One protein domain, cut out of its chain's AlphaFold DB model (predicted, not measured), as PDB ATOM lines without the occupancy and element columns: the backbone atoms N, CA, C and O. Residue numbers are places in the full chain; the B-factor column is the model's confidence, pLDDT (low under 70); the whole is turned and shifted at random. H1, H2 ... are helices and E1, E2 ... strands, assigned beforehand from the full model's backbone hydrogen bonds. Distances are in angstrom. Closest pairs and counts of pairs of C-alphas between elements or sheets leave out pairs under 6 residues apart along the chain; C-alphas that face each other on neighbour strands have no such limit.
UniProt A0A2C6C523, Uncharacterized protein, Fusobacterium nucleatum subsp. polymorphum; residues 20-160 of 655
ATOM      1  N   LYS A  20       4.105  27.348  -7.802       93.88
ATOM      2  CA  LYS A  20       4.487  28.656  -7.257       93.88
ATOM      3  C   LYS A  20       4.327  28.649  -5.743       93.88
ATOM      4  O   LYS A  20       3.229  28.403  -5.237       93.88
ATOM      5  N   MET A  21       5.410  28.913  -5.027       94.69
ATOM      6  CA  MET A  21       5.439  28.906  -3.571       94.69
ATOM      7  C   MET A  21       5.168  30.304  -3.035       94.69
ATOM      8  O   MET A  21       5.808  31.278  -3.432       94.69
ATOM      9  N   LYS A  22       4.205  30.408  -2.117       96.19
ATOM     10  CA  LYS A  22       3.849  31.690  -1.501       96.19
ATOM     11  C   LYS A  22       4.718  31.943  -0.269       96.19
ATOM     12  O   LYS A  22       4.953  30.997   0.488       96.19
ATOM     13  N   PRO A  23       5.178  33.182  -0.042       96.56
ATOM     14  CA  PRO A  23       5.899  33.516   1.176       96.56
ATOM     15  C   PRO A  23       4.967  33.433   2.387       96.56
ATOM     16  O   PRO A  23       3.746  33.579   2.273       96.56
ATOM     17  N   PHE A  24       5.552  33.220   3.558       96.75
ATOM     18  CA  PHE A  24       4.837  33.227   4.820       96.75
ATOM     19  C   PHE A  24       4.284  34.641   5.095       96.75
ATOM     20  O   PHE A  24       5.043  35.615   5.015       96.75
ATOM     21  N   PRO A  25       2.978  34.781   5.388       95.44
ATOM     22  CA  PRO A  25       2.326  36.077   5.522       95.44
ATOM     23  C   PRO A  25       2.567  36.706   6.896       95.44
ATOM     24  O   PRO A  25       2.744  36.005   7.891       95.44
ATOM     25  N   SER A  26       2.479  38.034   6.960       93.06
ATOM     26  CA  SER A  26       2.341  38.759   8.223       93.06
ATOM     27  C   SER A  26       0.946  38.566   8.822       93.06
ATOM     28  O   SER A  26      -0.060  38.604   8.112       93.06
ATOM     29  N   ILE A  27       0.879  38.429  10.141       87.69
ATOM     30  CA  ILE A  27      -0.346  38.420  10.939       87.69
ATOM     31  C   ILE A  27      -0.626  39.864  11.369       87.69
ATOM     32  O   ILE A  27       0.078  40.412  12.217       87.69
ATOM     33  N   LEU A  28      -1.623  40.490  10.745       84.44
ATOM     34  CA  LEU A  28      -2.033  41.870  11.035       84.44
ATOM     35  C   LEU A  28      -2.768  41.954  12.383       84.44
ATOM     36  O   LEU A  28      -3.414  40.986  12.776       84.44
ATOM     37  N   GLY A  29      -2.663  43.092  13.076       78.38
ATOM     38  CA  GLY A  29      -3.393  43.364  14.327       78.38
ATOM     39  C   GLY A  29      -2.861  42.662  15.583       78.38
ATOM     40  O   GLY A  29      -3.365  42.903  16.671       78.38
ATOM     41  N   LEU A  30      -1.806  41.841  15.480       82.50
ATOM     42  CA  LEU A  30      -1.347  40.981  16.582       82.50
ATOM     43  C   LEU A  30      -1.022  41.741  17.885       82.50
ATOM     44  O   LEU A  30      -1.401  41.295  18.966       82.50
ATOM     45  N   GLU A  31      -0.329  42.877  17.782       76.62
ATOM     46  CA  GLU A  31       0.054  43.703  18.939       76.62
ATOM     47  C   GLU A  31      -1.126  44.477  19.545       76.62
ATOM     48  O   GLU A  31      -1.094  44.824  20.726       76.62
ATOM     49  N   GLU A  32      -2.175  44.729  18.760       78.50
ATOM     50  CA  GLU A  32      -3.383  45.430  19.199       78.50
ATOM     51  C   GLU A  32      -4.368  44.464  19.863       78.50
ATOM     52  O   GLU A  32      -4.854  44.744  20.961       78.50
ATOM     53  N   ASP A  33      -4.585  43.306  19.236       78.62
ATOM     54  CA  ASP A  33      -5.522  42.265  19.667       78.62
ATOM     55  C   ASP A  33      -5.018  41.490  20.892       78.62
ATOM     56  O   ASP A  33      -5.805  41.001  21.704       78.62
ATOM     57  N   PHE A  34      -3.694  41.367  21.037       77.75
ATOM     58  CA  PHE A  34      -3.061  40.584  22.097       77.75
ATOM     59  C   PHE A  34      -1.922  41.350  22.766       77.75
ATOM     60  O   PHE A  34      -0.767  40.906  22.775       77.75
ATOM     61  N   LYS A  35      -2.252  42.504  23.353       79.50
ATOM     62  CA  LYS A  35      -1.311  43.292  24.157       79.50
ATOM     63  C   LYS A  35      -0.739  42.450  25.296       79.50
ATOM     64  O   LYS A  35      -1.465  41.914  26.122       79.50
ATOM     65  N   TYR A  36       0.587  42.368  25.354       80.38
ATOM     66  CA  TYR A  36       1.305  41.593  26.371       80.38
ATOM     67  C   TYR A  36       1.953  42.473  27.447       80.38
ATOM     68  O   TYR A  36       2.371  41.962  28.487       80.38
ATOM     69  N   LYS A  37       2.023  43.793  27.226       84.12
ATOM     70  CA  LYS A  37       2.482  44.784  28.204       84.12
ATOM     71  C   LYS A  37       1.690  46.084  28.102       84.12
ATOM     72  O   LYS A  37       1.310  46.500  27.010       84.12
ATOM     73  N   TYR A  38       1.492  46.748  29.235       84.06
ATOM     74  CA  TYR A  38       0.917  48.090  29.306       84.06
ATOM     75  C   TYR A  38       1.576  48.918  30.407       84.06
ATOM     76  O   TYR A  38       2.126  48.383  31.376       84.06
ATOM     77  N   LEU A  39       1.526  50.239  30.244       84.81
ATOM     78  CA  LEU A  39       2.013  51.183  31.237       84.81
ATOM     79  C   LEU A  39       0.890  51.488  32.231       84.81
ATOM     80  O   LEU A  39      -0.214  51.858  31.842       84.81
ATOM     81  N   THR A  40       1.163  51.304  33.517       84.00
ATOM     82  CA  THR A  40       0.229  51.688  34.584       84.00
ATOM     83  C   THR A  40       0.242  53.200  34.799       84.00
ATOM     84  O   THR A  40       1.230  53.864  34.490       84.00
ATOM     85  N   GLU A  41      -0.805  53.740  35.429       80.12
ATOM     86  CA  GLU A  41      -0.905  55.163  35.808       80.12
ATOM     87  C   GLU A  41       0.291  55.662  36.645       80.12
ATOM     88  O   GLU A  41       0.600  56.847  36.660       80.12
ATOM     89  N   LYS A  42       1.015  54.748  37.310       80.69
ATOM     90  CA  LYS A  42       2.224  55.031  38.103       80.69
ATOM     91  C   LYS A  42       3.532  54.931  37.300       80.69
ATOM     92  O   LYS A  42       4.601  54.835  37.899       80.69
ATOM     93  N   GLY A  43       3.466  54.854  35.970       80.56
ATOM     94  CA  GLY A  43       4.633  54.751  35.086       80.56
ATOM     95  C   GLY A  43       5.372  53.407  35.139       80.56
ATOM     96  O   GLY A  43       6.485  53.302  34.630       80.56
ATOM     97  N   LYS A  44       4.789  52.365  35.751       83.25
ATOM     98  CA  LYS A  44       5.379  51.015  35.797       83.25
ATOM     99  C   LYS A  44       4.798  50.126  34.704       83.25
ATOM    100  O   LYS A  44       3.579  50.094  34.533       83.25
ATOM    101  N   TRP A  45       5.653  49.366  34.026       80.88
ATOM    102  CA  TRP A  45       5.233  48.334  33.079       80.88
ATOM    103  C   TRP A  45       4.625  47.138  33.809       80.88
ATOM    104  O   TRP A  45       5.232  46.594  34.734       80.88
ATOM    105  N   LYS A  46       3.436  46.720  33.376       81.44
ATOM    106  CA  LYS A  46       2.796  45.476  33.801       81.44
ATOM    107  C   LYS A  46       2.646  44.556  32.594       81.44
ATOM    108  O   LYS A  46       2.322  45.012  31.501       81.44
ATOM    109  N   TYR A  47       2.918  43.276  32.816       82.56
ATOM    110  CA  TYR A  47       2.918  42.241  31.787       82.56
ATOM    111  C   TYR A  47       1.686  41.354  31.959       82.56
ATOM    112  O   TYR A  47       1.367  40.941  33.076       82.56
ATOM    113  N   GLU A  48       0.984  41.083  30.862       80.75
ATOM    114  CA  GLU A  48      -0.161  40.172  30.837       80.75
ATOM    115  C   GLU A  48       0.254  38.807  30.323       80.75
ATOM    116  O   GLU A  48       1.100  38.691  29.441       80.75
ATOM    117  N   GLY A  49      -0.344  37.760  30.887       77.81
ATOM    118  CA  GLY A  49      -0.047  36.399  30.473       77.81
ATOM    119  C   GLY A  49      -0.589  36.114  29.075       77.81
ATOM    120  O   GLY A  49      -1.801  36.168  28.881       77.81
ATOM    121  N   ILE A  50       0.275  35.727  28.138       82.56
ATOM    122  CA  ILE A  50      -0.133  35.309  26.790       82.56
ATOM    123  C   ILE A  50      -0.270  33.787  26.682       82.56
ATOM    124  O   ILE A  50       0.408  33.021  27.371       82.56
ATOM    125  N   SER A  51      -1.169  33.339  25.802       82.12
ATOM    126  CA  SER A  51      -1.319  31.919  25.469       82.12
ATOM    127  C   SER A  51      -0.155  31.422  24.599       82.12
ATOM    128  O   SER A  51       0.443  32.202  23.857       82.12
ATOM    129  N   VAL A  52       0.124  30.113  24.615       81.56
ATOM    130  CA  VAL A  52       1.141  29.499  23.734       81.56
ATOM    131  C   VAL A  52       0.819  29.757  22.259       81.56
ATOM    132  O   VAL A  52       1.702  30.101  21.482       81.56
ATOM    133  N   LYS A  53      -0.459  29.676  21.869       84.50
ATOM    134  CA  LYS A  53      -0.901  29.986  20.503       84.50
ATOM    135  C   LYS A  53      -0.564  31.428  20.102       84.50
ATOM    136  O   LYS A  53      -0.055  31.652  19.010       84.50
ATOM    137  N   THR A  54      -0.837  32.391  20.980       86.62
ATOM    138  CA  THR A  54      -0.523  33.812  20.756       86.62
ATOM    139  C   THR A  54       0.984  34.032  20.639       86.62
ATOM    140  O   THR A  54       1.443  34.724  19.738       86.62
ATOM    141  N   LEU A  55       1.771  33.393  21.505       86.88
ATOM    142  CA  LEU A  55       3.229  33.446  21.441       86.88
ATOM    143  C   LEU A  55       3.771  32.921  20.105       86.88
ATOM    144  O   LEU A  55       4.633  33.552  19.501       86.88
ATOM    145  N   VAL A  56       3.238  31.801  19.610       89.75
ATOM    146  CA  VAL A  56       3.611  31.250  18.298       89.75
ATOM    147  C   VAL A  56       3.341  32.254  17.172       89.75
ATOM    148  O   VAL A  56       4.160  32.391  16.267       89.75
ATOM    149  N   GLN A  57       2.248  33.018  17.243       90.94
ATOM    150  CA  GLN A  57       1.968  34.080  16.269       90.94
ATOM    151  C   GLN A  57       2.990  35.228  16.340       90.94
ATOM    152  O   GLN A  57       3.400  35.735  15.294       90.94
ATOM    153  N   TYR A  58       3.459  35.596  17.538       90.50
ATOM    154  CA  TYR A  58       4.546  36.573  17.695       90.50
ATOM    155  C   TYR A  58       5.856  36.072  17.076       90.50
ATOM    156  O   TYR A  58       6.506  36.818  16.340       90.50
ATOM    157  N   ILE A  59       6.200  34.799  17.302       91.31
ATOM    158  CA  ILE A  59       7.363  34.153  16.675       91.31
ATOM    159  C   ILE A  59       7.235  34.210  15.148       91.31
ATOM    160  O   ILE A  59       8.168  34.627  14.465       91.31
ATOM    161  N   PHE A  60       6.068  33.857  14.602       94.44
ATOM    162  CA  PHE A  60       5.823  33.875  13.158       94.44
ATOM    163  C   PHE A  60       6.050  35.259  12.547       94.44
ATOM    164  O   PHE A  60       6.778  35.374  11.561       94.44
ATOM    165  N   ASN A  61       5.482  36.306  13.155       92.19
ATOM    166  CA  ASN A  61       5.629  37.680  12.676       92.19
ATOM    167  C   ASN A  61       7.077  38.170  12.696       92.19
ATOM    168  O   ASN A  61       7.505  38.849  11.766       92.19
ATOM    169  N   LYS A  62       7.834  37.825  13.742       91.88
ATOM    170  CA  LYS A  62       9.214  38.291  13.909       91.88
ATOM    171  C   LYS A  62      10.230  37.495  13.097       91.88
ATOM    172  O   LYS A  62      11.215  38.071  12.648       91.88
ATOM    173  N   LYS A  63      10.021  36.186  12.923       94.19
ATOM    174  CA  LYS A  63      11.051  35.283  12.384       94.19
ATOM    175  C   LYS A  63      10.725  34.655  11.037       94.19
ATOM    176  O   LYS A  63      11.659  34.266  10.342       94.19
ATOM    177  N   PHE A  64       9.449  34.517  10.667       95.44
ATOM    178  CA  PHE A  64       9.058  33.710   9.503       95.44
ATOM    179  C   PHE A  64       8.460  34.512   8.349       95.44
ATOM    180  O   PHE A  64       8.437  34.000   7.235       95.44
ATOM    181  N   VAL A  65       8.001  35.749   8.559       96.06
ATOM    182  CA  VAL A  65       7.430  36.582   7.483       96.06
ATOM    183  C   VAL A  65       8.410  36.725   6.315       96.06
ATOM    184  O   VAL A  65       9.569  37.085   6.495       96.06
ATOM    185  N   GLY A  66       7.938  36.443   5.097       95.00
ATOM    186  CA  GLY A  66       8.766  36.490   3.885       95.00
ATOM    187  C   GLY A  66       9.674  35.270   3.666       95.00
ATOM    188  O   GLY A  66      10.330  35.177   2.622       95.00
ATOM    189  N   GLU A  67       9.713  34.322   4.605       97.31
ATOM    190  CA  GLU A  67      10.314  33.005   4.392       97.31
ATOM    191  C   GLU A  67       9.362  32.074   3.642       97.31
ATOM    192  O   GLU A  67       8.159  32.316   3.555       97.31
ATOM    193  N   TYR A  68       9.902  31.007   3.056       97.81
ATOM    194  CA  TYR A  68       9.116  30.053   2.278       97.81
ATOM    195  C   TYR A  68       9.130  28.689   2.946       97.81
ATOM    196  O   TYR A  68      10.187  28.146   3.266       97.81
ATOM    197  N   PHE A  69       7.932  28.132   3.096       98.06
ATOM    198  CA  PHE A  69       7.707  26.824   3.682       98.06
ATOM    199  C   PHE A  69       6.703  26.041   2.847       98.06
ATOM    200  O   PHE A  69       5.776  26.631   2.280       98.06
ATOM    201  N   TYR A  70       6.837  24.717   2.833       97.12
ATOM    202  CA  TYR A  70       5.776  23.830   2.370       97.12
ATOM    203  C   TYR A  70       5.665  22.572   3.219       97.12
ATOM    204  O   TYR A  70       6.583  22.178   3.940       97.12
ATOM    205  N   LYS A  71       4.494  21.952   3.122       96.25
ATOM    206  CA  LYS A  71       4.207  20.654   3.715       96.25
ATOM    207  C   LYS A  71       4.637  19.548   2.761       96.25
ATOM    208  O   LYS A  71       4.147  19.529   1.635       96.25
ATOM    209  N   ASP A  72       5.529  18.675   3.211       94.06
ATOM    210  CA  ASP A  72       6.096  17.565   2.452       94.06
ATOM    211  C   ASP A  72       5.449  16.236   2.828       94.06
ATOM    212  O   ASP A  72       5.868  15.560   3.768       94.06
ATOM    213  N   PHE A  73       4.377  15.887   2.122       91.75
ATOM    214  CA  PHE A  73       3.672  14.624   2.313       91.75
ATOM    215  C   PHE A  73       3.150  14.110   0.972       91.75
ATOM    216  O   PHE A  73       2.514  14.863   0.242       91.75
ATOM    217  N   ALA A  74       3.375  12.844   0.632       87.12
ATOM    218  CA  ALA A  74       3.116  12.310  -0.713       87.12
ATOM    219  C   ALA A  74       1.628  12.062  -1.065       87.12
ATOM    220  O   ALA A  74       1.318  11.246  -1.934       87.12
ATOM    221  N   THR A  75       0.690  12.783  -0.442       87.19
ATOM    222  CA  THR A  75      -0.761  12.632  -0.650       87.19
ATOM    223  C   THR A  75      -1.442  13.989  -0.828       87.19
ATOM    224  O   THR A  75      -1.138  14.931  -0.098       87.19
ATOM    225  N   TYR A  76      -2.392  14.083  -1.765       85.38
ATOM    226  CA  TYR A  76      -3.181  15.297  -2.025       85.38
ATOM    227  C   TYR A  76      -4.483  15.397  -1.210       85.38
ATOM    228  O   TYR A  76      -5.007  16.496  -1.055       85.38
ATOM    229  N   GLU A  77      -4.998  14.291  -0.665       83.50
ATOM    230  CA  GLU A  77      -6.286  14.260   0.048       83.50
ATOM    231  C   GLU A  77      -6.250  14.982   1.402       83.50
ATOM    232  O   GLU A  77      -7.060  15.872   1.669       83.50
ATOM    233  N   LYS A  78      -5.295  14.617   2.268       85.25
ATOM    234  CA  LYS A  78      -5.113  15.221   3.601       85.25
ATOM    235  C   LYS A  78      -3.657  15.640   3.849       85.25
ATOM    236  O   LYS A  78      -3.014  15.149   4.776       85.25
ATOM    237  N   PRO A  79      -3.114  16.567   3.037       88.25
ATOM    238  CA  PRO A  79      -1.690  16.887   3.049       88.25
ATOM    239  C   PRO A  79      -1.200  17.563   4.331       88.25
ATOM    240  O   PRO A  79      -0.045  17.396   4.700       88.25
ATOM    241  N   TYR A  80      -2.059  18.326   5.013       91.38
ATOM    242  CA  TYR A  80      -1.680  19.236   6.106       91.38
ATOM    243  C   TYR A  80      -1.879  18.666   7.518       91.38
ATOM    244  O   TYR A  80      -1.936  19.430   8.483       91.38
ATOM    245  N   GLU A  81      -2.005  17.348   7.666       85.38
ATOM    246  CA  GLU A  81      -2.039  16.719   8.990       85.38
ATOM    247  C   GLU A  81      -0.685  16.908   9.690       85.38
ATOM    248  O   GLU A  81       0.370  16.603   9.130       85.38
ATOM    249  N   SER A  82      -0.688  17.449  10.912       82.06
ATOM    250  CA  SER A  82       0.545  17.835  11.618       82.06
ATOM    251  C   SER A  82       1.465  16.656  11.934       82.06
ATOM    252  O   SER A  82       2.672  16.847  12.033       82.06
ATOM    253  N   GLU A  83       0.910  15.451  12.051       79.06
ATOM    254  CA  GLU A  83       1.636  14.230  12.417       79.06
ATOM    255  C   GLU A  83       2.241  13.487  11.214       79.06
ATOM    256  O   GLU A  83       3.078  12.602  11.387       79.06
ATOM    257  N   LYS A  84       1.852  13.860   9.988       84.81
ATOM    258  CA  LYS A  84       2.298  13.221   8.741       84.81
ATOM    259  C   LYS A  84       3.240  14.127   7.966       84.81
ATOM    260  O   LYS A  84       3.035  15.330   7.949       84.81
ATOM    261  N   GLY A  85       4.217  13.571   7.261       87.44
ATOM    262  CA  GLY A  85       5.131  14.340   6.418       87.44
ATOM    263  C   GLY A  85       6.069  15.289   7.171       87.44
ATOM    264  O   GLY A  85       5.970  15.491   8.384       87.44
ATOM    265  N   PHE A  86       6.957  15.931   6.418       91.31
ATOM    266  CA  PHE A  86       7.878  16.943   6.929       91.31
ATOM    267  C   PHE A  86       7.374  18.359   6.647       91.31
ATOM    268  O   PHE A  86       6.500  18.585   5.813       91.31
ATOM    269  N   ILE A  87       7.927  19.344   7.351       95.25
ATOM    270  CA  ILE A  87       7.864  20.741   6.914       95.25
ATOM    271  C   ILE A  87       9.207  21.047   6.272       95.25
ATOM    272  O   ILE A  87      10.250  20.770   6.869       95.25
ATOM    273  N   LYS A  88       9.175  21.609   5.068       95.88
ATOM    274  CA  LYS A  88      10.366  22.042   4.348       95.88
ATOM    275  C   LYS A  88      10.471  23.559   4.389       95.88
ATOM    276  O   LYS A  88       9.450  24.241   4.315       95.88
ATOM    277  N   TRP A  89      11.691  24.070   4.496       97.25
ATOM    278  CA  TRP A  89      12.018  25.496   4.419       97.25
ATOM    279  C   TRP A  89      12.991  25.740   3.269       97.25
ATOM    280  O   TRP A  89      13.796  24.867   2.938       97.25
ATOM    281  N   TYR A  90      12.891  26.903   2.632       97.69
ATOM    282  CA  TYR A  90      13.762  27.257   1.516       97.69
ATOM    283  C   TYR A  90      15.017  27.983   2.007       97.69
ATOM    284  O   TYR A  90      14.956  29.136   2.435       97.69
ATOM    285  N   ASP A  91      16.173  27.337   1.877       96.50
ATOM    286  CA  ASP A  91      17.470  27.961   2.110       96.50
ATOM    287  C   ASP A  91      17.824  28.844   0.906       96.50
ATOM    288  O   ASP A  91      18.270  28.369  -0.141       96.50
ATOM    289  N   LYS A  92      17.641  30.160   1.060       95.06
ATOM    290  CA  LYS A  92      17.904  31.157   0.009       95.06
ATOM    291  C   LYS A  92      19.372  31.188  -0.441       95.06
ATOM    292  O   LYS A  92      19.638  31.532  -1.591       95.06
ATOM    293  N   LYS A  93      20.325  30.845   0.436       93.94
ATOM    294  CA  LYS A  93      21.768  30.880   0.137       93.94
ATOM    295  C   LYS A  93      22.155  29.710  -0.764       93.94
ATOM    296  O   LYS A  93      22.850  29.883  -1.773       93.94
ATOM    297  N   LEU A  94      21.698  28.514  -0.408       94.94
ATOM    298  CA  LEU A  94      21.980  27.303  -1.178       94.94
ATOM    299  C   LEU A  94      21.038  27.150  -2.380       94.94
ATOM    300  O   LEU A  94      21.431  26.586  -3.399       94.94
ATOM    301  N   GLY A  95      19.843  27.734  -2.310       96.19
ATOM    302  CA  GLY A  95      18.816  27.619  -3.339       96.19
ATOM    303  C   GLY A  95      18.144  26.253  -3.339       96.19
ATOM    304  O   GLY A  95      17.877  25.717  -4.415       96.19
ATOM    305  N   ILE A  96      17.939  25.664  -2.159       96.31
ATOM    306  CA  ILE A  96      17.325  24.343  -1.994       96.31
ATOM    307  C   ILE A  96      16.315  24.322  -0.850       96.31
ATOM    308  O   ILE A  96      16.374  25.135   0.070       96.31
ATOM    309  N   TRP A  97      15.405  23.360  -0.903       95.62
ATOM    310  CA  TRP A  97      14.482  23.030   0.168       95.62
ATOM    311  C   TRP A  97      15.094  22.002   1.109       95.62
ATOM    312  O   TRP A  97      15.646  20.993   0.678       95.62
ATOM    313  N   LYS A  98      14.975  22.270   2.405       94.00
ATOM    314  CA  LYS A  98      15.561  21.480   3.488       94.00
ATOM    315  C   LYS A  98      14.512  21.125   4.522       94.00
ATOM    316  O   LYS A  98      13.473  21.777   4.589       94.00
ATOM    317  N   ASN A  99      14.778  20.131   5.365       93.00
ATOM    318  CA  ASN A  99      13.910  19.856   6.511       93.00
ATOM    319  C   ASN A  99      13.957  21.042   7.485       93.00
ATOM    320  O   ASN A  99      15.031  21.522   7.838       93.00
ATOM    321  N   ALA A 100      12.789  21.536   7.894       94.19
ATOM    322  CA  ALA A 100      12.670  22.762   8.682       94.19
ATOM    323  C   ALA A 100      12.896  22.562  10.184       94.19
ATOM    324  O   ALA A 100      12.935  23.542  10.909       94.19
ATOM    325  N   GLU A 101      13.025  21.326  10.670       90.75
ATOM    326  CA  GLU A 101      13.069  21.035  12.109       90.75
ATOM    327  C   GLU A 101      14.152  21.826  12.858       90.75
ATOM    328  O   GLU A 101      13.832  22.506  13.833       90.75
ATOM    329  N   GLU A 102      15.404  21.769  12.401       90.12
ATOM    330  CA  GLU A 102      16.512  22.500  13.033       90.12
ATOM    331  C   GLU A 102      16.330  24.012  12.886       90.12
ATOM    332  O   GLU A 102      16.384  24.734  13.874       90.12
ATOM    333  N   PHE A 103      15.967  24.487  11.691       93.38
ATOM    334  CA  PHE A 103      15.702  25.908  11.455       93.38
ATOM    335  C   PHE A 103      14.616  26.478  12.377       93.38
ATOM    336  O   PHE A 103      14.761  27.570  12.919       93.38
ATOM    337  N   LEU A 104      13.509  25.753  12.558       93.38
ATOM    338  CA  LEU A 104      12.408  26.187  13.413       93.38
ATOM    339  C   LEU A 104      12.842  26.266  14.879       93.38
ATOM    340  O   LEU A 104      12.445  27.207  15.565       93.38
ATOM    341  N   LYS A 105      13.656  25.311  15.346       90.06
ATOM    342  CA  LYS A 105      14.236  25.327  16.697       90.06
ATOM    343  C   LYS A 105      15.175  26.522  16.864       90.06
ATOM    344  O   LYS A 105      14.933  27.345  17.742       90.06
ATOM    345  N   ASP A 106      16.123  26.701  15.948       91.06
ATOM    346  CA  ASP A 106      17.092  27.801  15.984       91.06
ATOM    347  C   ASP A 106      16.406  29.172  15.971       91.06
ATOM    348  O   ASP A 106      16.723  30.047  16.772       91.06
ATOM    349  N   LYS A 107      15.404  29.373  15.105       92.00
ATOM    350  CA  LYS A 107      14.656  30.640  15.053       92.00
ATOM    351  C   LYS A 107      13.797  30.893  16.280       92.00
ATOM    352  O   LYS A 107      13.583  32.054  16.631       92.00
ATOM    353  N   THR A 108      13.321  29.836  16.925       88.38
ATOM    354  CA  THR A 108      12.613  29.944  18.202       88.38
ATOM    355  C   THR A 108      13.579  30.361  19.312       88.38
ATOM    356  O   THR A 108      13.279  31.290  20.056       88.38
ATOM    357  N   ASP A 109      14.768  29.763  19.367       85.25
ATOM    358  CA  ASP A 109      15.807  30.124  20.337       85.25
ATOM    359  C   ASP A 109      16.328  31.556  20.120       85.25
ATOM    360  O   ASP A 109      16.471  32.323  21.078       85.25
ATOM    361  N   GLU A 110      16.540  31.965  18.862       88.69
ATOM    362  CA  GLU A 110      16.869  33.351  18.511       88.69
ATOM    363  C   GLU A 110      15.772  34.314  18.981       88.69
ATOM    364  O   GLU A 110      16.077  35.334  19.588       88.69
ATOM    365  N   PHE A 111      14.493  33.984  18.759       88.88
ATOM    366  CA  PHE A 111      13.380  34.824  19.207       88.88
ATOM    367  C   PHE A 111      13.399  35.044  20.721       88.88
ATOM    368  O   PHE A 111      13.035  36.120  21.169       88.88
ATOM    369  N   PHE A 112      13.822  34.073  21.524       83.56
ATOM    370  CA  PHE A 112      13.937  34.267  22.973       83.56
ATOM    371  C   PHE A 112      15.232  34.967  23.407       83.56
ATOM    372  O   PHE A 112      15.361  35.377  24.559       83.56
ATOM    373  N   SER A 113      16.187  35.123  22.497       83.56
ATOM    374  CA  SER A 113      17.475  35.758  22.776       83.56
ATOM    375  C   SER A 113      17.514  37.229  22.342       83.56
ATOM    376  O   SER A 113      18.250  38.019  22.942       83.56
ATOM    377  N   ASP A 114      16.715  37.606  21.340       85.19
ATOM    378  CA  ASP A 114      16.669  38.962  20.789       85.19
ATOM    379  C   ASP A 114      16.197  40.005  21.811       85.19
ATOM    380  O   ASP A 114      15.301  39.781  22.626       85.19
ATOM    381  N   GLU A 115      16.792  41.197  21.769       83.81
ATOM    382  CA  GLU A 115      16.507  42.239  22.758       83.81
ATOM    383  C   GLU A 115      15.079  42.787  22.684       83.81
ATOM    384  O   GLU A 115      14.489  43.103  23.717       83.81
ATOM    385  N   ASP A 116      14.513  42.875  21.482       81.12
ATOM    386  CA  ASP A 116      13.195  43.455  21.222       81.12
ATOM    387  C   ASP A 116      12.034  42.523  21.608       81.12
ATOM    388  O   ASP A 116      10.893  42.968  21.750       81.12
ATOM    389  N   THR A 117      12.316  41.242  21.845       82.69
ATOM    390  CA  THR A 117      11.343  40.208  22.233       82.69
ATOM    391  C   THR A 117      11.533  39.723  23.673       82.69
ATOM    392  O   THR A 117      10.629  39.078  24.212       82.69
ATOM    393  N   LYS A 118      12.631  40.094  24.358       79.44
ATOM    394  CA  LYS A 118      12.884  39.788  25.788       79.44
ATOM    395  C   LYS A 118      11.703  40.130  26.700       79.44
ATOM    396  O   LYS A 118      11.446  39.442  27.684       79.44
ATOM    397  N   ASP A 119      10.962  41.189  26.387       79.50
ATOM    398  CA  ASP A 119       9.782  41.588  27.158       79.50
ATOM    399  C   ASP A 119       8.605  40.606  27.032       79.50
ATOM    400  O   ASP A 119       7.827  40.479  27.973       79.50
ATOM    401  N   ILE A 120       8.483  39.885  25.912       80.50
ATOM    402  CA  ILE A 120       7.424  38.887  25.682       80.50
ATOM    403  C   ILE A 120       7.634  37.663  26.590       80.50
ATOM    404  O   ILE A 120       6.671  37.052  27.051       80.50
ATOM    405  N   ILE A 121       8.884  37.341  26.938       75.75
ATOM    406  CA  ILE A 121       9.233  36.246  27.866       75.75
ATOM    407  C   ILE A 121       8.615  36.470  29.245       75.75
ATOM    408  O   ILE A 121       8.132  35.525  29.869       75.75
ATOM    409  N   LYS A 122       8.571  37.727  29.704       76.38
ATOM    410  CA  LYS A 122       7.972  38.112  30.995       76.38
ATOM    411  C   LYS A 122       6.453  37.903  31.023       76.38
ATOM    412  O   LYS A 122       5.864  37.825  32.096       76.38
ATOM    413  N   SER A 123       5.838  37.788  29.849       75.50
ATOM    414  CA  SER A 123       4.416  37.518  29.630       75.50
ATOM    415  C   SER A 123       4.111  36.024  29.424       75.50
ATOM    416  O   SER A 123       2.948  35.631  29.341       75.50
ATOM    417  N   CYS A 124       5.125  35.159  29.348       74.06
ATOM    418  CA  CYS A 124       4.954  33.724  29.133       74.06
ATOM    419  C   CYS A 124       4.785  32.991  30.473       74.06
ATOM    420  O   CYS A 124       5.726  32.874  31.243       74.06
ATOM    421  N   LYS A 125       3.599  32.444  30.770       62.44
ATOM    422  CA  LYS A 125       3.321  31.811  32.081       62.44
ATOM    423  C   LYS A 125       4.205  30.597  32.415       62.44
ATOM    424  O   LYS A 125       4.306  30.233  33.581       62.44
ATOM    425  N   PHE A 126       4.821  29.965  31.418       63.28
ATOM    426  CA  PHE A 126       5.665  28.784  31.605       63.28
ATOM    427  C   PHE A 126       7.105  29.126  32.024       63.28
ATOM    428  O   PHE A 126       7.686  28.341  32.763       63.28
ATOM    429  N   THR A 127       7.633  30.321  31.714       51.84
ATOM    430  CA  THR A 127       9.002  30.757  32.089       51.84
ATOM    431  C   THR A 127       9.206  30.935  33.604       51.84
ATOM    432  O   THR A 127      10.323  31.150  34.066       51.84
ATOM    433  N   LEU A 128       8.132  30.815  34.395       49.06
ATOM    434  CA  LEU A 128       8.130  30.931  35.855       49.06
ATOM    435  C   LEU A 128       8.512  29.625  36.587       49.06
ATOM    436  O   LEU A 128       8.728  29.664  37.798       49.06
ATOM    437  N   ASN A 129       8.633  28.484  35.891       48.53
ATOM    438  CA  ASN A 129       9.049  27.200  36.479       48.53
ATOM    439  C   ASN A 129      10.529  26.871  36.188       48.53
ATOM    440  O   ASN A 129      11.024  27.071  35.083       48.53
ATOM    441  N   LYS A 130      11.252  26.330  37.181       44.78
ATOM    442  CA  LYS A 130      12.713  26.080  37.123       44.78
ATOM    443  C   LYS A 130      13.156  24.945  36.178       44.78
ATOM    444  O   LYS A 130      14.353  24.805  35.958       44.78
ATOM    445  N   ASP A 131      12.227  24.170  35.615       49.00
ATOM    446  CA  ASP A 131      12.502  23.004  34.747       49.00
ATOM    447  C   ASP A 131      11.939  23.203  33.316       49.00
ATOM    448  O   ASP A 131      11.199  22.394  32.750       49.00
ATOM    449  N   THR A 132      12.206  24.387  32.761       46.75
ATOM    450  CA  THR A 132      11.506  24.988  31.610       46.75
ATOM    451  C   THR A 132      12.051  24.582  30.247       46.75
ATOM    452  O   THR A 132      11.279  24.337  29.328       46.75
ATOM    453  N   ARG A 133      13.365  24.375  30.093       45.91
ATOM    454  CA  ARG A 133      13.964  24.014  28.787       45.91
ATOM    455  C   ARG A 133      13.374  22.737  28.165       45.91
ATOM    456  O   ARG A 133      13.301  22.620  26.943       45.91
ATOM    457  N   THR A 134      12.941  21.796  29.000       48.19
ATOM    458  CA  THR A 134      12.403  20.480  28.618       48.19
ATOM    459  C   THR A 134      10.906  20.515  28.274       48.19
ATOM    460  O   THR A 134      10.430  19.696  27.483       48.19
ATOM    461  N   SER A 135      10.162  21.473  28.837       48.47
ATOM    462  CA  SER A 135       8.728  21.690  28.594       48.47
ATOM    463  C   SER A 135       8.478  22.718  27.478       48.47
ATOM    464  O   SER A 135       7.597  22.506  26.643       48.47
ATOM    465  N   ASP A 136       9.326  23.742  27.374       53.34
ATOM    466  CA  ASP A 136       9.224  24.831  26.398       53.34
ATOM    467  C   ASP A 136       9.485  24.337  24.971       53.34
ATOM    468  O   ASP A 136       8.653  24.537  24.089       53.34
ATOM    469  N   ASN A 137      10.562  23.579  24.739       55.84
ATOM    470  CA  ASN A 137      10.874  23.090  23.394       55.84
ATOM    471  C   ASN A 137       9.919  22.004  22.894       55.84
ATOM    472  O   ASN A 137       9.706  21.911  21.693       55.84
ATOM    473  N   ASN A 138       9.295  21.209  23.765       63.75
ATOM    474  CA  ASN A 138       8.358  20.176  23.315       63.75
ATOM    475  C   ASN A 138       6.948  20.735  23.073       63.75
ATOM    476  O   ASN A 138       6.305  20.352  22.098       63.75
ATOM    477  N   ILE A 139       6.468  21.668  23.902       75.69
ATOM    478  CA  ILE A 139       5.124  22.249  23.749       75.69
ATOM    479  C   ILE A 139       5.112  23.339  22.671       75.69
ATOM    480  O   ILE A 139       4.216  23.351  21.818       75.69
ATOM    481  N   ILE A 140       6.101  24.243  22.672       81.38
ATOM    482  CA  ILE A 140       6.169  25.351  21.707       81.38
ATOM    483  C   ILE A 140       6.450  24.803  20.314       81.38
ATOM    484  O   ILE A 140       5.732  25.163  19.388       81.38
ATOM    485  N   TYR A 141       7.403  23.880  20.151       84.62
ATOM    486  CA  TYR A 141       7.691  23.293  18.840       84.62
ATOM    487  C   TYR A 141       6.478  22.559  18.260       84.62
ATOM    488  O   TYR A 141       6.107  22.806  17.116       84.62
ATOM    489  N   VAL A 142       5.794  21.715  19.044       84.94
ATOM    490  CA  VAL A 142       4.569  21.035  18.580       84.94
ATOM    491  C   VAL A 142       3.492  22.053  18.188       84.94
ATOM    492  O   VAL A 142       2.846  21.896  17.150       84.94
ATOM    493  N   SER A 143       3.348  23.139  18.956       89.19
ATOM    494  CA  SER A 143       2.419  24.232  18.641       89.19
ATOM    495  C   SER A 143       2.815  24.991  17.368       89.19
ATOM    496  O   SER A 143       1.950  25.282  16.543       89.19
ATOM    497  N   ILE A 144       4.111  25.254  17.157       92.19
ATOM    498  CA  ILE A 144       4.664  25.840  15.930       92.19
ATOM    499  C   ILE A 144       4.330  24.949  14.737       92.19
ATOM    500  O   ILE A 144       3.768  25.435  13.762       92.19
ATOM    501  N   ILE A 145       4.608  23.644  14.815       92.81
ATOM    502  CA  ILE A 145       4.302  22.697  13.736       92.81
ATOM    503  C   ILE A 145       2.803  22.719  13.419       92.81
ATOM    504  O   ILE A 145       2.420  22.818  12.250       92.81
ATOM    505  N   HIS A 146       1.944  22.669  14.435       93.06
ATOM    506  CA  HIS A 146       0.497  22.689  14.247       93.06
ATOM    507  C   HIS A 146       0.003  23.986  13.582       93.06
ATOM    508  O   HIS A 146      -0.744  23.935  12.601       93.06
ATOM    509  N   GLU A 147       0.440  25.153  14.063       93.25
ATOM    510  CA  GLU A 147       0.025  26.447  13.512       93.25
ATOM    511  C   GLU A 147       0.651  26.731  12.135       93.25
ATOM    512  O   GLU A 147      -0.044  27.250  11.258       93.25
ATOM    513  N   ILE A 148       1.897  26.308  11.869       95.50
ATOM    514  CA  ILE A 148       2.491  26.386  10.524       95.50
ATOM    515  C   ILE A 148       1.638  25.584   9.540       95.50
ATOM    516  O   ILE A 148       1.289  26.114   8.490       95.50
ATOM    517  N   ASN A 149       1.231  24.349   9.863       95.31
ATOM    518  CA  ASN A 149       0.392  23.552   8.956       95.31
ATOM    519  C   ASN A 149      -0.932  24.264   8.609       95.31
ATOM    520  O   ASN A 149      -1.377  24.200   7.461       95.31
ATOM    521  N   LYS A 150      -1.534  25.008   9.549       95.06
ATOM    522  CA  LYS A 150      -2.721  25.840   9.269       95.06
ATOM    523  C   LYS A 150      -2.414  26.973   8.295       95.06
ATOM    524  O   LYS A 150      -3.212  27.222   7.391       95.06
ATOM    525  N   VAL A 151      -1.281  27.655   8.459       95.56
ATOM    526  CA  VAL A 151      -0.843  28.707   7.528       95.56
ATOM    527  C   VAL A 151      -0.568  28.114   6.145       95.56
ATOM    528  O   VAL A 151      -1.103  28.606   5.155       95.56
ATOM    529  N   LEU A 152       0.168  27.004   6.066       96.69
ATOM    530  CA  LEU A 152       0.459  26.308   4.809       96.69
ATOM    531  C   LEU A 152      -0.810  25.858   4.084       96.69
ATOM    532  O   LEU A 152      -0.887  25.993   2.862       96.69
ATOM    533  N   LYS A 153      -1.823  25.394   4.830       96.44
ATOM    534  CA  LYS A 153      -3.147  25.063   4.293       96.44
ATOM    535  C   LYS A 153      -3.824  26.281   3.662       96.44
ATOM    536  O   LYS A 153      -4.325  26.165   2.551       96.44
ATOM    537  N   LYS A 154      -3.798  27.447   4.323       95.56
ATOM    538  CA  LYS A 154      -4.343  28.709   3.775       95.56
ATOM    539  C   LYS A 154      -3.593  29.172   2.521       95.56
ATOM    540  O   LYS A 154      -4.196  29.713   1.602       95.56
ATOM    541  N   LEU A 155      -2.277  28.966   2.476       95.56
ATOM    542  CA  LEU A 155      -1.449  29.332   1.324       95.56
ATOM    543  C   LEU A 155      -1.572  28.339   0.158       95.56
ATOM    544  O   LEU A 155      -1.274  28.708  -0.980       95.56
ATOM    545  N   HIS A 156      -2.039  27.117   0.421       95.44
ATOM    546  CA  HIS A 156      -1.924  25.957  -0.466       95.44
ATOM    547  C   HIS A 156      -0.462  25.557  -0.756       95.44
ATOM    548  O   HIS A 156      -0.135  25.031  -1.824       95.44
ATOM    549  N   ASN A 157       0.438  25.763   0.212       96.75
ATOM    550  CA  ASN A 157       1.858  25.407   0.115       96.75
ATOM    551  C   ASN A 157       2.095  23.953   0.559       96.75
ATOM    552  O   ASN A 157       2.485  23.669   1.691       96.75
ATOM    553  N   HIS A 158       1.823  23.015  -0.340       95.94
ATOM    554  CA  HIS A 158       2.102  21.584  -0.179       95.94
ATOM    555  C   HIS A 158       2.780  21.047  -1.434       95.94
ATOM    556  O   HIS A 158       2.351  21.358  -2.544       95.94
ATOM    557  N   TRP A 159       3.855  20.297  -1.263       95.88
ATOM    558  CA  TRP A 159       4.601  19.697  -2.358       95.88
ATOM    559  C   TRP A 159       5.297  18.445  -1.858       95.88
ATOM    560  O   TRP A 159       5.631  18.377  -0.687       95.88
ATOM    561  N   ASN A 160       5.545  17.487  -2.736       93.88
ATOM    562  CA  ASN A 160       6.393  16.345  -2.453       93.88
ATOM    563  C   ASN A 160       7.245  16.065  -3.689       93.88
ATOM    564  O   ASN A 160       6.788  16.256  -4.815       93.88
TER     565      ASN A 160
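What this domain is: This is residues 20 to 160 of the 655 residues of an uncharacterized protein of Fusobacterium nucleatum subsp. polymorphum (UniProt A0A2C6C523). Three helices, H2, H3 and H5, cross steeply and make the body; a small three-strand sheet, E3 E4 E5, sits at one end of the long axis, with the later part of H5 packed on it, and the hairpin E1 E2 makes the other end. Of the link between H4 and H5, residues 128 to 132 stick out, as do the first two residues of H5, 133 and 134. The printed part has 141 residues, with five named helices and five named strands in the order H1 E1 E2 H2 E3 E4 E5 H3 H4 H5. Both sheets, of order E1 - E2 and E3 - E4 - E5, are antiparallel, and the class is mixed, helices and strands. The whole is compact, with a radius of gyration of the C-alphas of 16.5 A, yet elongated, spanning 56 by 32 by 31 A.

Where its parts are: Start at Lys 20 and go along to C-alpha 30 at (-1.347, 40.981, 16.582), where H1, residues 30 to 33, begins. The strands E1, residues 37 to 39, and E2, residues 45 to 47, follow. Next find C-alpha 52 at (1.141, 29.499, 23.734); from there H2, residues 52 to 64, runs 16.8 A. Then come E3, residues 69 to 72, E4, residues 86 to 91 and 15.4 A long, and E5, residues 96 to 99 and 10.2 A long. H3, residues 101 to 113, runs 18.7 A, and H4 holds residues 118 to 121. The longest helix, H5, residues 133 to 155, runs 31.9 A and ends at C-alpha 155, at (-1.449, 29.332, 1.324).

How they stand to each other: Look first at E3, E4 and E5, a meander, each strand the antiparallel neighbour of the one before. E3 and E4 are a hairpin at 142 degrees, with N 72 and O 86 within hydrogen-bond range at 2.8 A. E4 and E5 are a hairpin too, with N 89 and O 98 within hydrogen-bond range at 2.9 A. H5 is on this sheet with its residues 145 to 155, the two making two layers, a helix layer and a sheet layer; the closest C-alphas of E3 and H5, of Tyr 70 and Leu 152, are 6.4 A apart. H3 only grazes the sheet, with its residues 101 to 104. Farther along, H2 touches H5 with residues 52 to 56 alone, closest at the C-alphas of Val 56 and Ile 144, 6.0 A apart; they run the same way at a steep tilt of 68 degrees, only just short of about perpendicular. H2 touches H3 with residues 59 to 63 alone, about perpendicular at 83 degrees, the closest C-alphas being those of Lys 63 and Lys 107, 6.5 A apart. H3 and H5 only just touch, with 3 pairs of C-alphas within 8 A, the closest those of Lys 105 and Tyr 141 at 7.2 A. H1 is close to H2 but not clearly touching, with the C-alphas of Leu 30 and Tyr 58 at 7.4 A; H4 stands likewise to H3, with those of Phe 112 and Lys 118 at 6.3 A. In the hairpin E1 and E2, N 46 and O 38 are within hydrogen-bond range at 2.9 A; both strands are apart from H3 and H5. Every O i to N i+4 pair is within hydrogen-bond range in H2 and H3, and 17 of 19 are in H5; H1 and H4 are too short for such a pair.

The domain as a whole: The two C-alphas farthest apart are those of Lys 42 and Ala 74, at 57.7 A. The printed part has no cut. Two links are long, E3 to E4 with 13 residues and H4 to H5 with 11. The mean pLDDT of the printed part is 85.0, and residues 125 to 138 are under 70.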